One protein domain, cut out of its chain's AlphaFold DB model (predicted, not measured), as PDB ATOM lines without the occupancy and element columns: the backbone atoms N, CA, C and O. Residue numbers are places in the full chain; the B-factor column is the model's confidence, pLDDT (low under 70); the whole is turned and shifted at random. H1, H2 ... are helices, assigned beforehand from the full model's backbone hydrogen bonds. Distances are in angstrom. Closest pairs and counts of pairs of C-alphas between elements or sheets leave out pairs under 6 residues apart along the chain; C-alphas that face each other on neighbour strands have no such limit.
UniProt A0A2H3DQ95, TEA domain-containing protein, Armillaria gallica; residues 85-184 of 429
ATOM      1  N   GLY A  85      22.659 -25.805 -29.140       77.88
ATOM      2  CA  GLY A  85      21.727 -24.772 -29.539       77.88
ATOM      3  C   GLY A  85      21.570 -24.506 -31.023       77.88
ATOM      4  O   GLY A  85      20.454 -24.589 -31.544       77.88
ATOM      5  N   ALA A  86      22.675 -24.226 -31.707       79.69
ATOM      6  CA  ALA A  86      22.678 -24.053 -33.153       79.69
ATOM      7  C   ALA A  86      22.141 -25.296 -33.875       79.69
ATOM      8  O   ALA A  86      21.460 -25.175 -34.895       79.69
ATOM      9  N   GLN A  87      22.427 -26.484 -33.338       81.81
ATOM     10  CA  GLN A  87      22.049 -27.752 -33.950       81.81
ATOM     11  C   GLN A  87      20.540 -28.019 -33.878       81.81
ATOM     12  O   GLN A  87      19.960 -28.471 -34.864       81.81
ATOM     13  N   GLU A  88      19.885 -27.669 -32.768       81.75
ATOM     14  CA  GLU A  88      18.422 -27.738 -32.647       81.75
ATOM     15  C   GLU A  88      17.728 -26.790 -33.636       81.75
ATOM     16  O   GLU A  88      16.854 -27.218 -34.390       81.75
ATOM     17  N   VAL A  89      18.177 -25.530 -33.716       80.06
ATOM     18  CA  VAL A  89      17.632 -24.542 -34.669       80.06
ATOM     19  C   VAL A  89      17.823 -25.008 -36.111       80.06
ATOM     20  O   VAL A  89      16.917 -24.904 -36.941       80.06
ATOM     21  N   PHE A  90      19.001 -25.548 -36.420       82.81
ATOM     22  CA  PHE A  90      19.285 -26.114 -37.731       82.81
ATOM     23  C   PHE A  90      18.316 -27.254 -38.074       82.81
ATOM     24  O   PHE A  90      17.752 -27.262 -39.169       82.81
ATOM     25  N   GLN A  91      18.063 -28.171 -37.138       82.44
ATOM     26  CA  GLN A  91      17.149 -29.292 -37.349       82.44
ATOM     27  C   GLN A  91      15.708 -28.814 -37.592       82.44
ATOM     28  O   GLN A  91      15.027 -29.340 -38.478       82.44
ATOM     29  N   THR A  92      15.259 -27.771 -36.885       80.12
ATOM     30  CA  THR A  92      13.949 -27.142 -37.120       80.12
ATOM     31  C   THR A  92      13.854 -26.523 -38.518       80.12
ATOM     32  O   THR A  92      12.861 -26.736 -39.221       80.12
ATOM     33  N   ILE A  93      14.888 -25.799 -38.965       78.44
ATOM     34  CA  ILE A  93      14.937 -25.205 -40.314       78.44
ATOM     35  C   ILE A  93      14.931 -26.303 -41.383       78.44
ATOM     36  O   ILE A  93      14.164 -26.220 -42.349       78.44
ATOM     37  N   TYR A  94      15.753 -27.337 -41.193       80.56
ATOM     38  CA  TYR A  94      15.921 -28.435 -42.137       80.56
ATOM     39  C   TYR A  94      14.629 -29.248 -42.302       80.56
ATOM     40  O   TYR A  94      14.194 -29.499 -43.424       80.56
ATOM     41  N   ASN A  95      13.950 -29.566 -41.196       76.81
ATOM     42  CA  ASN A  95      12.670 -30.288 -41.203       76.81
ATOM     43  C   ASN A  95      11.477 -29.389 -41.582       76.81
ATOM     44  O   ASN A  95      10.382 -29.871 -41.887       76.81
ATOM     45  N   GLY A  96      11.657 -28.068 -41.532       66.44
ATOM     46  CA  GLY A  96      10.646 -27.063 -41.843       66.44
ATOM     47  C   GLY A  96      10.358 -26.876 -43.328       66.44
ATOM     48  O   GLY A  96       9.246 -26.495 -43.690       66.44
ATOM     49  N   ARG A  97      11.341 -27.140 -44.194       68.44
ATOM     50  CA  ARG A  97      11.315 -26.688 -45.592       68.44
ATOM     51  C   ARG A  97      11.411 -27.856 -46.571       68.44
ATOM     52  O   ARG A  97      12.326 -28.665 -46.500       68.44
ATOM     53  N   LYS A  98      10.490 -27.905 -47.542       53.38
ATOM     54  CA  LYS A  98      10.482 -28.905 -48.631       53.38
ATOM     55  C   LYS A  98      11.196 -28.445 -49.911       53.38
ATOM     56  O   LYS A  98      11.289 -29.225 -50.853       53.38
ATOM     57  N   SER A  99      11.702 -27.209 -49.981       52.34
ATOM     58  CA  SER A  99      12.334 -26.687 -51.199       52.34
ATOM     59  C   SER A  99      13.670 -25.993 -50.928       52.34
ATOM     60  O   SER A  99      13.769 -24.939 -50.299       52.34
ATOM     61  N   TRP A 100      14.727 -26.601 -51.462       71.44
ATOM     62  CA  TRP A 100      16.071 -26.042 -51.513       71.44
ATOM     63  C   TRP A 100      16.311 -25.525 -52.926       71.44
ATOM     64  O   TRP A 100      16.136 -26.261 -53.896       71.44
ATOM     65  N   LYS A 101      16.699 -24.252 -53.069       77.69
ATOM     66  CA  LYS A 101      17.022 -23.700 -54.389       77.69
ATOM     67  C   LYS A 101      18.305 -24.362 -54.890       77.69
ATOM     68  O   LYS A 101      19.385 -24.124 -54.340       77.69
ATOM     69  N   THR A 102      18.177 -25.197 -55.912       79.75
ATOM     70  CA  THR A 102      19.301 -25.802 -56.622       79.75
ATOM     71  C   THR A 102      19.801 -24.833 -57.692       79.75
ATOM     72  O   THR A 102      19.026 -24.146 -58.363       79.75
ATOM     73  N   LEU A 103      21.119 -24.703 -57.815       78.94
ATOM     74  CA  LEU A 103      21.742 -24.013 -58.940       78.94
ATOM     75  C   LEU A 103      21.665 -24.884 -60.198       78.94
ATOM     76  O   LEU A 103      21.413 -26.090 -60.139       78.94
ATOM     77  N   ARG A 104      21.926 -24.262 -61.352       71.88
ATOM     78  CA  ARG A 104      22.101 -24.946 -62.638       71.88
ATOM     79  C   ARG A 104      23.371 -25.808 -62.550       71.88
ATOM     80  O   ARG A 104      24.464 -25.326 -62.809       71.88
ATOM     81  N   GLY A 105      23.211 -27.035 -62.066       80.25
ATOM     82  CA  GLY A 105      24.305 -27.908 -61.621       80.25
ATOM     83  C   GLY A 105      23.931 -28.827 -60.452       80.25
ATOM     84  O   GLY A 105      24.746 -29.643 -60.047       80.25
ATOM     85  N   GLY A 106      22.718 -28.711 -59.898       83.12
ATOM     86  CA  GLY A 106      22.218 -29.601 -58.842       83.12
ATOM     87  C   GLY A 106      22.738 -29.270 -57.441       83.12
ATOM     88  O   GLY A 106      22.133 -29.682 -56.455       83.12
ATOM     89  N   GLU A 107      23.795 -28.464 -57.325       84.44
ATOM     90  CA  GLU A 107      24.285 -27.990 -56.033       84.44
ATOM     91  C   GLU A 107      23.296 -27.017 -55.378       84.44
ATOM     92  O   GLU A 107      22.822 -26.053 -55.987       84.44
ATOM     93  N   MET A 108      22.990 -27.252 -54.104       89.19
ATOM     94  CA  MET A 108      22.128 -26.369 -53.319       89.19
ATOM     95  C   MET A 108      22.841 -25.048 -52.998       89.19
ATOM     96  O   MET A 108      23.971 -25.036 -52.507       89.19
ATOM     97  N   VAL A 109      22.157 -23.917 -53.207       91.56
ATOM     98  CA  VAL A 109      22.680 -22.577 -52.853       91.56
ATOM     99  C   VAL A 109      22.968 -22.475 -51.348       91.56
ATOM    100  O   VAL A 109      23.950 -21.858 -50.938       91.56
ATOM    101  N   TRP A 110      22.148 -23.116 -50.521       93.75
ATOM    102  CA  TRP A 110      22.332 -23.225 -49.076       93.75
ATOM    103  C   TRP A 110      22.202 -24.692 -48.687       93.75
ATOM    104  O   TRP A 110      21.115 -25.158 -48.374       93.75
ATOM    105  N   SER A 111      23.297 -25.442 -48.814       93.31
ATOM    106  CA  SER A 111      23.357 -26.830 -48.348       93.31
ATOM    107  C   SER A 111      23.249 -26.895 -46.823       93.31
ATOM    108  O   SER A 111      23.647 -25.948 -46.149       93.31
ATOM    109  N   ALA A 112      22.809 -28.038 -46.289       90.94
ATOM    110  CA  ALA A 112      22.726 -28.316 -44.849       90.94
ATOM    111  C   ALA A 112      23.962 -27.828 -44.061       90.94
ATOM    112  O   ALA A 112      23.847 -27.065 -43.110       90.94
ATOM    113  N   GLU A 113      25.158 -28.175 -44.538       94.62
ATOM    114  CA  GLU A 113      26.441 -27.753 -43.958       94.62
ATOM    115  C   GLU A 113      26.613 -26.219 -43.877       94.62
ATOM    116  O   GLU A 113      27.097 -25.683 -42.878       94.62
ATOM    117  N   LEU A 114      26.204 -25.494 -44.926       96.12
ATOM    118  CA  LEU A 114      26.314 -24.036 -44.978       96.12
ATOM    119  C   LEU A 114      25.308 -23.365 -44.051       96.12
ATOM    120  O   LEU A 114      25.613 -22.317 -43.488       96.12
ATOM    121  N   GLU A 115      24.121 -23.948 -43.905       94.38
ATOM    122  CA  GLU A 115      23.114 -23.450 -42.974       94.38
ATOM    123  C   GLU A 115      23.533 -23.650 -41.527       94.38
ATOM    124  O   GLU A 115      23.502 -22.687 -40.768       94.38
ATOM    125  N   ALA A 116      24.005 -24.846 -41.165       94.31
ATOM    126  CA  ALA A 116      24.523 -25.113 -39.827       94.31
ATOM    127  C   ALA A 116      25.649 -24.127 -39.464       94.31
ATOM    128  O   ALA A 116      25.605 -23.475 -38.422       94.31
ATOM    129  N   THR A 117      26.595 -23.918 -40.387       96.50
ATOM    130  CA  THR A 117      27.696 -22.956 -40.206       96.50
ATOM    131  C   THR A 117      27.207 -21.505 -40.116       96.50
ATOM    132  O   THR A 117      27.794 -20.691 -39.403       96.50
ATOM    133  N   LEU A 118      26.141 -21.150 -40.843       96.62
ATOM    134  CA  LEU A 118      25.531 -19.823 -40.767       96.62
ATOM    135  C   LEU A 118      24.897 -19.579 -39.391       96.62
ATOM    136  O   LEU A 118      25.096 -18.499 -38.840       96.62
ATOM    137  N   ILE A 119      24.176 -20.559 -38.832       94.75
ATOM    138  CA  ILE A 119      23.562 -20.450 -37.497       94.75
ATOM    139  C   ILE A 119      24.631 -20.373 -36.403       94.75
ATOM    140  O   ILE A 119      24.558 -19.513 -35.532       94.75
ATOM    141  N   GLU A 120      25.681 -21.180 -36.491       94.75
ATOM    142  CA  GLU A 120      26.809 -21.100 -35.558       94.75
ATOM    143  C   GLU A 120      27.555 -19.761 -35.663       94.75
ATOM    144  O   GLU A 120      27.917 -19.153 -34.658       94.75
ATOM    145  N   GLY A 121      27.725 -19.236 -36.880       95.75
ATOM    146  CA  GLY A 121      28.274 -17.898 -37.092       95.75
ATOM    147  C   GLY A 121      27.413 -16.788 -36.472       95.75
ATOM    148  O   GLY A 121      27.959 -15.767 -36.054       95.75
ATOM    149  N   LEU A 122      26.088 -16.976 -36.389       93.94
ATOM    150  CA  LEU A 122      25.188 -16.065 -35.672       93.94
ATOM    151  C   LEU A 122      25.395 -16.137 -34.158       93.94
ATOM    152  O   LEU A 122      25.408 -15.090 -33.519       93.94
ATOM    153  N   GLU A 123      25.577 -17.337 -33.605       92.88
ATOM    154  CA  GLU A 123      25.846 -17.535 -32.174       92.88
ATOM    155  C   GLU A 123      27.201 -16.959 -31.748       92.88
ATOM    156  O   GLU A 123      27.314 -16.374 -30.671       92.88
ATOM    157  N   GLN A 124      28.225 -17.084 -32.596       93.56
ATOM    158  CA  GLN A 124      29.563 -16.564 -32.302       93.56
ATOM    159  C   GLN A 124      29.698 -15.051 -32.508       93.56
ATOM    160  O   GLN A 124      30.637 -14.443 -31.991       93.56
ATOM    161  N   TYR A 125      28.801 -14.429 -33.277       94.25
ATOM    162  CA  TYR A 125      28.857 -12.994 -33.519       94.25
ATOM    163  C   TYR A 125      28.426 -12.217 -32.271       94.25
ATOM    164  O   TYR A 125      27.240 -12.109 -31.962       94.25
ATOM    165  N   GLN A 126      29.400 -11.617 -31.590       89.88
ATOM    166  CA  GLN A 126      29.152 -10.636 -30.542       89.88
ATOM    167  C   GLN A 126      29.270  -9.233 -31.148       89.88
ATOM    168  O   GLN A 126      30.352  -8.872 -31.613       89.88
ATOM    169  N   PRO A 127      28.179  -8.451 -31.217       85.12
ATOM    170  CA  PRO A 127      28.265  -7.084 -31.698       85.12
ATOM    171  C   PRO A 127      29.081  -6.233 -30.724       85.12
ATOM    172  O   PRO A 127      28.896  -6.331 -29.511       85.12
ATOM    173  N   ASP A 128      29.939  -5.362 -31.258       84.31
ATOM    174  CA  ASP A 128      30.627  -4.361 -30.445       84.31
ATOM    175  C   ASP A 128      29.577  -3.502 -29.735       84.31
ATOM    176  O   ASP A 128      28.714  -2.890 -30.381       84.31
ATOM    177  N   ASP A 129      29.660  -3.443 -28.403       74.19
ATOM    178  CA  ASP A 129      28.679  -2.785 -27.528       74.19
ATOM    179  C   ASP A 129      28.761  -1.243 -27.567       74.19
ATOM    180  O   ASP A 129      28.484  -0.529 -26.594       74.19
ATOM    181  N   SER A 130      29.170  -0.709 -28.717       79.44
ATOM    182  CA  SER A 130      29.220   0.716 -28.982       79.44
ATOM    183  C   SER A 130      27.814   1.319 -28.902       79.44
ATOM    184  O   SER A 130      26.818   0.730 -29.336       79.44
ATOM    185  N   ARG A 131      27.729   2.535 -28.354       77.12
ATOM    186  CA  ARG A 131      26.476   3.296 -28.224       77.12
ATOM    187  C   ARG A 131      25.743   3.449 -29.566       77.12
ATOM    188  O   ARG A 131      24.518   3.512 -29.589       77.12
ATOM    189  N   GLU A 132      26.483   3.488 -30.671       74.81
ATOM    190  CA  GLU A 132      25.947   3.627 -32.027       74.81
ATOM    191  C   GLU A 132      25.171   2.381 -32.482       74.81
ATOM    192  O   GLU A 132      24.065   2.511 -33.013       74.81
ATOM    193  N   THR A 133      25.676   1.177 -32.183       76.12
ATOM    194  CA  THR A 133      24.990  -0.094 -32.482       76.12
ATOM    195  C   THR A 133      23.622  -0.163 -31.795       76.12
ATOM    196  O   THR A 133      22.642  -0.609 -32.394       76.12
ATOM    197  N   ARG A 134      23.537   0.330 -30.549       72.94
ATOM    198  CA  ARG A 134      22.299   0.303 -29.752       72.94
ATOM    199  C   ARG A 134      21.233   1.252 -30.288       72.94
ATOM    200  O   ARG A 134      20.063   0.893 -30.315       72.94
ATOM    201  N   LEU A 135      21.627   2.451 -30.721       75.44
ATOM    202  CA  LEU A 135      20.678   3.473 -31.174       75.44
ATOM    203  C   LEU A 135      20.104   3.179 -32.563       75.44
ATOM    204  O   LEU A 135      18.946   3.495 -32.818       75.44
ATOM    205  N   LEU A 136      20.889   2.580 -33.463       72.25
ATOM    206  CA  LEU A 136      20.441   2.338 -34.838       72.25
ATOM    207  C   LEU A 136      19.702   1.009 -35.031       72.25
ATOM    208  O   LEU A 136      19.107   0.814 -36.093       72.25
ATOM    209  N   GLY A 137      19.772   0.073 -34.075       75.56
ATOM    210  CA  GLY A 137      19.193  -1.272 -34.228       75.56
ATOM    211  C   GLY A 137      19.769  -2.047 -35.423       75.56
ATOM    212  O   GLY A 137      19.154  -2.978 -35.945       75.56
ATOM    213  N   ARG A 138      20.942  -1.629 -35.908       82.62
ATOM    214  CA  ARG A 138      21.673  -2.232 -37.022       82.62
ATOM    215  C   ARG A 138      22.990  -2.743 -36.477       82.62
ATOM    216  O   ARG A 138      23.609  -2.086 -35.654       82.62
ATOM    217  N   PHE A 139      23.426  -3.891 -36.982       83.19
ATOM    218  CA  PHE A 139      24.676  -4.528 -36.581       83.19
ATOM    219  C   PHE A 139      25.694  -4.373 -37.714       83.19
ATOM    220  O   PHE A 139      25.661  -5.163 -38.672       83.19
ATOM    221  N   PRO A 140      26.562  -3.340 -37.677       83.12
ATOM    222  CA  PRO A 140      27.586  -3.164 -38.691       83.12
ATOM    223  C   PRO A 140      28.443  -4.428 -38.775       83.12
ATOM    224  O   PRO A 140      28.737  -5.073 -37.774       83.12
ATOM    225  N   MET A 141      28.831  -4.805 -39.991       92.94
ATOM    226  CA  MET A 141      29.729  -5.937 -40.255       92.94
ATOM    227  C   MET A 141      29.219  -7.340 -39.890       92.94
ATOM    228  O   MET A 141      29.885  -8.296 -40.276       92.94
ATOM    229  N   ARG A 142      28.034  -7.521 -39.288       94.88
ATOM    230  CA  ARG A 142      27.485  -8.859 -38.976       94.88
ATOM    231  C   ARG A 142      27.529  -9.817 -40.166       94.88
ATOM    232  O   ARG A 142      28.101 -10.898 -40.098       94.88
ATOM    233  N   ASN A 143      26.964  -9.400 -41.295       96.88
ATOM    234  CA  ASN A 143      26.883 -10.261 -42.476       96.88
ATOM    235  C   ASN A 143      28.264 -10.558 -43.073       96.88
ATOM    236  O   ASN A 143      28.451 -11.605 -43.689       96.88
ATOM    237  N   ARG A 144      29.224  -9.638 -42.906       96.88
ATOM    238  CA  ARG A 144      30.615  -9.832 -43.326       96.88
ATOM    239  C   ARG A 144      31.310 -10.842 -42.419       96.88
ATOM    240  O   ARG A 144      31.888 -11.789 -42.933       96.88
ATOM    241  N   PHE A 145      31.166 -10.691 -41.104       97.19
ATOM    242  CA  PHE A 145      31.680 -11.639 -40.118       97.19
ATOM    243  C   PHE A 145      31.183 -13.060 -40.397       97.19
ATOM    244  O   PHE A 145      31.992 -13.976 -40.518       97.19
ATOM    245  N   ILE A 146      29.871 -13.238 -40.584       97.50
ATOM    246  CA  ILE A 146      29.271 -14.552 -40.866       97.50
ATOM    247  C   ILE A 146      29.767 -15.107 -42.209       97.50
ATOM    248  O   ILE A 146      30.095 -16.283 -42.309       97.50
ATOM    249  N   SER A 147      29.864 -14.265 -43.243       98.12
ATOM    250  CA  SER A 147      30.452 -14.635 -44.542       98.12
ATOM    251  C   SER A 147      31.872 -15.192 -44.384       98.12
ATOM    252  O   SER A 147      32.187 -16.266 -44.902       98.12
ATOM    253  N   ASP A 148      32.719 -14.484 -43.637       98.06
ATOM    254  CA  ASP A 148      34.110 -14.874 -43.401       98.06
ATOM    255  C   ASP A 148      34.200 -16.120 -42.504       98.06
ATOM    256  O   ASP A 148      35.075 -16.965 -42.691       98.06
ATOM    257  N   TYR A 149      33.273 -16.270 -41.556       98.06
ATOM    258  CA  TYR A 149      33.127 -17.462 -40.724       98.06
ATOM    259  C   TYR A 149      32.786 -18.703 -41.564       98.06
ATOM    260  O   TYR A 149      33.490 -19.709 -41.481       98.06
ATOM    261  N   ILE A 150      31.788 -18.599 -42.450       97.88
ATOM    262  CA  ILE A 150      31.406 -19.671 -43.382       97.88
ATOM    263  C   ILE A 150      32.593 -20.087 -44.247       97.88
ATOM    264  O   ILE A 150      32.862 -21.283 -44.383       97.88
ATOM    265  N   PHE A 151      33.325 -19.119 -44.805       98.25
ATOM    266  CA  PHE A 151      34.481 -19.416 -45.647       98.25
ATOM    267  C   PHE A 151      35.596 -20.119 -44.866       98.25
ATOM    268  O   PHE A 151      36.130 -21.113 -45.351       98.25
ATOM    269  N   ARG A 152      35.920 -19.652 -43.653       98.19
ATOM    270  CA  ARG A 152      36.938 -20.296 -42.808       98.19
ATOM    271  C   ARG A 152      36.558 -21.723 -42.424       98.19
ATOM    272  O   ARG A 152      37.433 -22.580 -42.409       98.19
ATOM    273  N   LYS A 153      35.281 -21.971 -42.121       97.56
ATOM    274  CA  LYS A 153      34.821 -23.278 -41.638       97.56
ATOM    275  C   LYS A 153      34.587 -24.297 -42.759       97.56
ATOM    276  O   LYS A 153      34.931 -25.458 -42.591       97.56
ATOM    277  N   THR A 154      34.035 -23.875 -43.897       97.25
ATOM    278  CA  THR A 154      33.604 -24.789 -44.982       97.25
ATOM    279  C   THR A 154      34.448 -24.697 -46.255       97.25
ATOM    280  O   THR A 154      34.252 -25.471 -47.188       97.25
ATOM    281  N   GLY A 155      35.323 -23.693 -46.375       97.38
ATOM    282  CA  GLY A 155      36.045 -23.375 -47.616       97.38
ATOM    283  C   GLY A 155      35.172 -22.781 -48.734       97.38
ATOM    284  O   GLY A 155      35.693 -22.317 -49.750       97.38
ATOM    285  N   LYS A 156      33.844 -22.738 -48.567       97.00
ATOM    286  CA  LYS A 156      32.896 -22.224 -49.566       97.00
ATOM    287  C   LYS A 156      32.655 -20.729 -49.360       97.00
ATOM    288  O   LYS A 156      32.391 -20.263 -48.255       97.00
ATOM    289  N   ARG A 157      32.708 -19.947 -50.443       97.38
ATOM    290  CA  ARG A 157      32.475 -18.493 -50.387       97.38
ATOM    291  C   ARG A 157      30.983 -18.157 -50.467       97.38
ATOM    292  O   ARG A 157      30.281 -18.558 -51.401       97.38
ATOM    293  N   ARG A 158      30.517 -17.344 -49.520       97.62
ATOM    294  CA  ARG A 158      29.209 -16.672 -49.543       97.62
ATOM    295  C   ARG A 158      29.434 -15.192 -49.308       97.62
ATOM    296  O   ARG A 158      30.185 -14.825 -48.425       97.62
ATOM    297  N   THR A 159      28.827 -14.337 -50.121       97.62
ATOM    298  CA  THR A 159      28.971 -12.883 -49.965       97.62
ATOM    299  C   THR A 159      28.105 -12.378 -48.814       97.62
ATOM    300  O   THR A 159      27.029 -12.921 -48.555       97.62
ATOM    301  N   ALA A 160      28.497 -11.271 -48.178       97.12
ATOM    302  CA  ALA A 160      27.689 -10.628 -47.136       97.12
ATOM    303  C   ALA A 160      26.252 -10.292 -47.600       97.12
ATOM    304  O   ALA A 160      25.314 -10.334 -46.807       97.12
ATOM    305  N   LYS A 161      26.053 -10.010 -48.898       95.75
ATOM    306  CA  LYS A 161      24.718  -9.808 -49.489       95.75
ATOM    307  C   LYS A 161      23.899 -11.100 -49.520       95.75
ATOM    308  O   LYS A 161      22.730 -11.081 -49.149       95.75
ATOM    309  N   GLN A 162      24.506 -12.219 -49.925       96.12
ATOM    310  CA  GLN A 162      23.848 -13.532 -49.910       96.12
ATOM    311  C   GLN A 162      23.485 -13.956 -48.488       96.12
ATOM    312  O   GLN A 162      22.374 -14.435 -48.271       96.12
ATOM    313  N   VAL A 163      24.391 -13.741 -47.528       97.25
ATOM    314  CA  VAL A 163      24.127 -13.981 -46.103       97.25
ATOM    315  C   VAL A 163      22.934 -13.141 -45.647       97.25
ATOM    316  O   VAL A 163      21.968 -13.697 -45.143       97.25
ATOM    317  N   GLY A 164      22.940 -11.828 -45.905       95.25
ATOM    318  CA  GLY A 164      21.827 -10.947 -45.536       95.25
ATOM    319  C   GLY A 164      20.488 -11.375 -46.142       95.25
ATOM    320  O   GLY A 164      19.492 -11.456 -45.430       95.25
ATOM    321  N   SER A 165      20.476 -11.727 -47.431       94.62
ATOM    322  CA  SER A 165      19.281 -12.245 -48.105       94.62
ATOM    323  C   SER A 165      18.780 -13.548 -47.474       94.62
ATOM    324  O   SER A 165      17.574 -13.702 -47.283       94.62
ATOM    325  N   ARG A 166      19.677 -14.468 -47.087       94.75
ATOM    326  CA  ARG A 166      19.270 -15.705 -46.406       94.75
ATOM    327  C   ARG A 166      18.719 -15.433 -45.010       94.75
ATOM    328  O   ARG A 166      17.701 -16.015 -44.665       94.75
ATOM    329  N   LEU A 167      19.332 -14.533 -44.240       93.88
ATOM    330  CA  LEU A 167      18.836 -14.140 -42.915       93.88
ATOM    331  C   LEU A 167      17.439 -13.506 -42.988       93.88
ATOM    332  O   LEU A 167      16.607 -13.775 -42.126       93.88
ATOM    333  N   GLN A 168      17.165 -12.715 -44.031       91.06
ATOM    334  CA  GLN A 168      15.836 -12.155 -44.279       91.06
ATOM    335  C   GLN A 168      14.804 -13.263 -44.542       91.06
ATOM    336  O   GLN A 168      13.786 -13.325 -43.861       91.06
ATOM    337  N   GLN A 169      15.117 -14.218 -45.425       90.12
ATOM    338  CA  GLN A 169      14.253 -15.383 -45.665       90.12
ATOM    339  C   GLN A 169      14.059 -16.245 -44.410       90.12
ATOM    340  O   GLN A 169      13.002 -16.833 -44.205       90.12
ATOM    341  N   LEU A 170      15.092 -16.393 -43.576       88.75
ATOM    342  CA  LEU A 170      14.977 -17.107 -42.303       88.75
ATOM    343  C   LEU A 170      13.997 -16.398 -41.360       88.75
ATOM    344  O   LEU A 170      13.198 -17.074 -40.724       88.75
ATOM    345  N   ARG A 171      13.999 -15.062 -41.332       87.25
ATOM    346  CA  ARG A 171      13.058 -14.263 -40.536       87.25
ATOM    347  C   ARG A 171      11.610 -14.396 -41.009       87.25
ATOM    348  O   ARG A 171      10.718 -14.451 -40.175       87.25
ATOM    349  N   GLU A 172      11.394 -14.420 -42.321       82.44
ATOM    350  CA  GLU A 172      10.055 -14.497 -42.923       82.44
ATOM    351  C   GLU A 172       9.440 -15.895 -42.792       82.44
ATOM    352  O   GLU A 172       8.245 -16.024 -42.571       82.44
ATOM    353  N   ILE A 173      10.257 -16.947 -42.898       76.06
ATOM    354  CA  ILE A 173       9.762 -18.326 -43.053       76.06
ATOM    355  C   ILE A 173       9.857 -19.140 -41.752       76.06
ATOM    356  O   ILE A 173       9.133 -20.117 -41.587       76.06
ATOM    357  N   CYS A 174      10.769 -18.806 -40.832       68.75
ATOM    358  CA  CYS A 174      10.933 -19.552 -39.583       68.75
ATOM    359  C   CYS A 174      10.447 -18.713 -38.391       68.75
ATOM    360  O   CYS A 174      11.176 -17.844 -37.913       68.75
ATOM    361  N   PRO A 175       9.245 -18.998 -37.859       64.12
ATOM    362  CA  PRO A 175       8.707 -18.284 -36.708       64.12
ATOM    363  C   PRO A 175       9.361 -18.681 -35.373       64.12
ATOM    364  O   PRO A 175       8.991 -18.123 -34.339       64.12
ATOM    365  N   GLU A 176      10.313 -19.619 -35.364       75.81
ATOM    366  CA  GLU A 176      10.915 -20.167 -34.148       75.81
ATOM    367  C   GLU A 176      11.604 -19.086 -33.301       75.81
ATOM    368  O   GLU A 176      12.478 -18.353 -33.773       75.81
ATOM    369  N   LYS A 177      11.215 -19.010 -32.020       77.12
ATOM    370  CA  LYS A 177      11.682 -18.009 -31.050       77.12
ATOM    371  C   LYS A 177      13.205 -17.951 -30.971       77.12
ATOM    372  O   LYS A 177      13.788 -16.882 -31.086       77.12
ATOM    373  N   ARG A 178      13.854 -19.111 -30.897       76.50
ATOM    374  CA  ARG A 178      15.309 -19.195 -30.770       76.50
ATOM    375  C   ARG A 178      16.044 -18.643 -31.984       76.50
ATOM    376  O   ARG A 178      17.016 -17.910 -31.832       76.50
ATOM    377  N   LEU A 179      15.563 -18.941 -33.190       82.31
ATOM    378  CA  LEU A 179      16.128 -18.344 -34.394       82.31
ATOM    379  C   LEU A 179      15.891 -16.833 -34.407       82.31
ATOM    380  O   LEU A 179      16.803 -16.097 -34.765       82.31
ATOM    381  N   ARG A 180      14.718 -16.346 -33.981       82.94
ATOM    382  CA  ARG A 180      14.478 -14.898 -33.847       82.94
ATOM    383  C   ARG A 180      15.431 -14.243 -32.852       82.94
ATOM    384  O   ARG A 180      15.932 -13.167 -33.167       82.94
ATOM    385  N   ASP A 181      15.723 -14.899 -31.733       85.25
ATOM    386  CA  ASP A 181      16.665 -14.424 -30.711       85.25
ATOM    387  C   ASP A 181      18.108 -14.394 -31.244       85.25
ATOM    388  O   ASP A 181      18.867 -13.466 -30.973       85.25
ATOM    389  N   LEU A 182      18.495 -15.368 -32.074       84.75
ATOM    390  CA  LEU A 182      19.785 -15.342 -32.778       84.75
ATOM    391  C   LEU A 182      19.814 -14.288 -33.892       84.75
ATOM    392  O   LEU A 182      20.845 -13.663 -34.149       84.75
ATOM    393  N   LEU A 183      18.690 -14.079 -34.582       85.19
ATOM    394  CA  LEU A 183      18.545 -13.121 -35.678       85.19
ATOM    395  C   LEU A 183      18.469 -11.674 -35.189       85.19
ATOM    396  O   LEU A 183      18.943 -10.784 -35.907       85.19
ATOM    397  N   SER A 184      17.944 -11.464 -33.990       81.94
ATOM    398  CA  SER A 184      17.857 -10.192 -33.287       81.94
ATOM    399  C   SER A 184      18.621 -10.370 -31.984       81.94
ATOM    400  O   SER A 184      17.989 -10.786 -31.022       81.94
TER     401      SER A 184
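This is residues 85 to 184 of the 429 residues of the protein "TEA domain-containing protein" of Armillaria gallica (UniProt A0A2H3DQ95). Picture a small cluster of crossed helices round H2, with H1 and H4 packed on opposite sides of it and H5 reaching across from H4 to H6, which folds back along H5. The short helix H3, held on its loops, lies at one far end of the long axis, and the loop of residues 97 to 111 reaches to the other. The printed part has 100 residues, with six named helices in the order H1 to H6 and no named strand; its class is all helix. It is compact, with a radius of gyration of the C-alphas of 13.7 A, yet elongated in outline, spanning 45 by 28 by 20 A.

Find C-alpha 85 at (21.727, -24.772, -29.539); from there H1, residues 85 to 96, runs 16.7 A. After residues 97 to 111, look for H2, residues 112 to 124, beginning at C-alpha 112 at (22.726, -28.316, -44.849) and 18.5 A long. H3 is short, residues 131 to 136. H4, residues 142 to 154, covers 18.1 A, and H5, residues 160 to 173, covers 19.9 A. H6, residues 177 to 183, ends at C-alpha 183 at (18.545, -13.121, -35.678).

Begin at H2, the hub, which touches three helices. H1 and H2 form a helical hairpin, running opposite ways at a steep tilt of 39 degrees; their closest C-alphas, of Ala 86 and Glu 120, are 5.6 A apart. H4 touches H2 at a steep tilt of 51 degrees, opposite ways, with the closest C-alphas, of Gly 121 and Ile 146, 5.1 A apart. H6 touches residues 119 to 123 of H2 alone, about perpendicular at 78 degrees; the closest C-alphas are those of Leu 122 and Leu 182, at 6.2 A. Look next at H5, which is near H2. Its residues 160 to 164 touch residues 143 to 147 of H4, about perpendicular at 79 degrees, with the C-alphas of Asn 143 and Ala 160 closest at 4.7 A. Its residues 167 to 171 touch H6 in a second helical hairpin, opposite ways at a shallow tilt of 18 degrees; the closest C-alphas are those of Arg 171 and Arg 180, at 6.9 A. H1 and H5 are only just apart, at 8.3 A, and H3 touches no helix. In each of the six helices, every O i to N i+4 pair is within hydrogen-bond range.

The two C-alphas farthest apart are those of Gly 105 and Arg 131, at 45.8 A. The printed part has no cut. The link from H1 to H2 is long, 15 residues. Its mean pLDDT is 86.2 over the printed part, with residues 96 to 99 and 174 to 175 under 70.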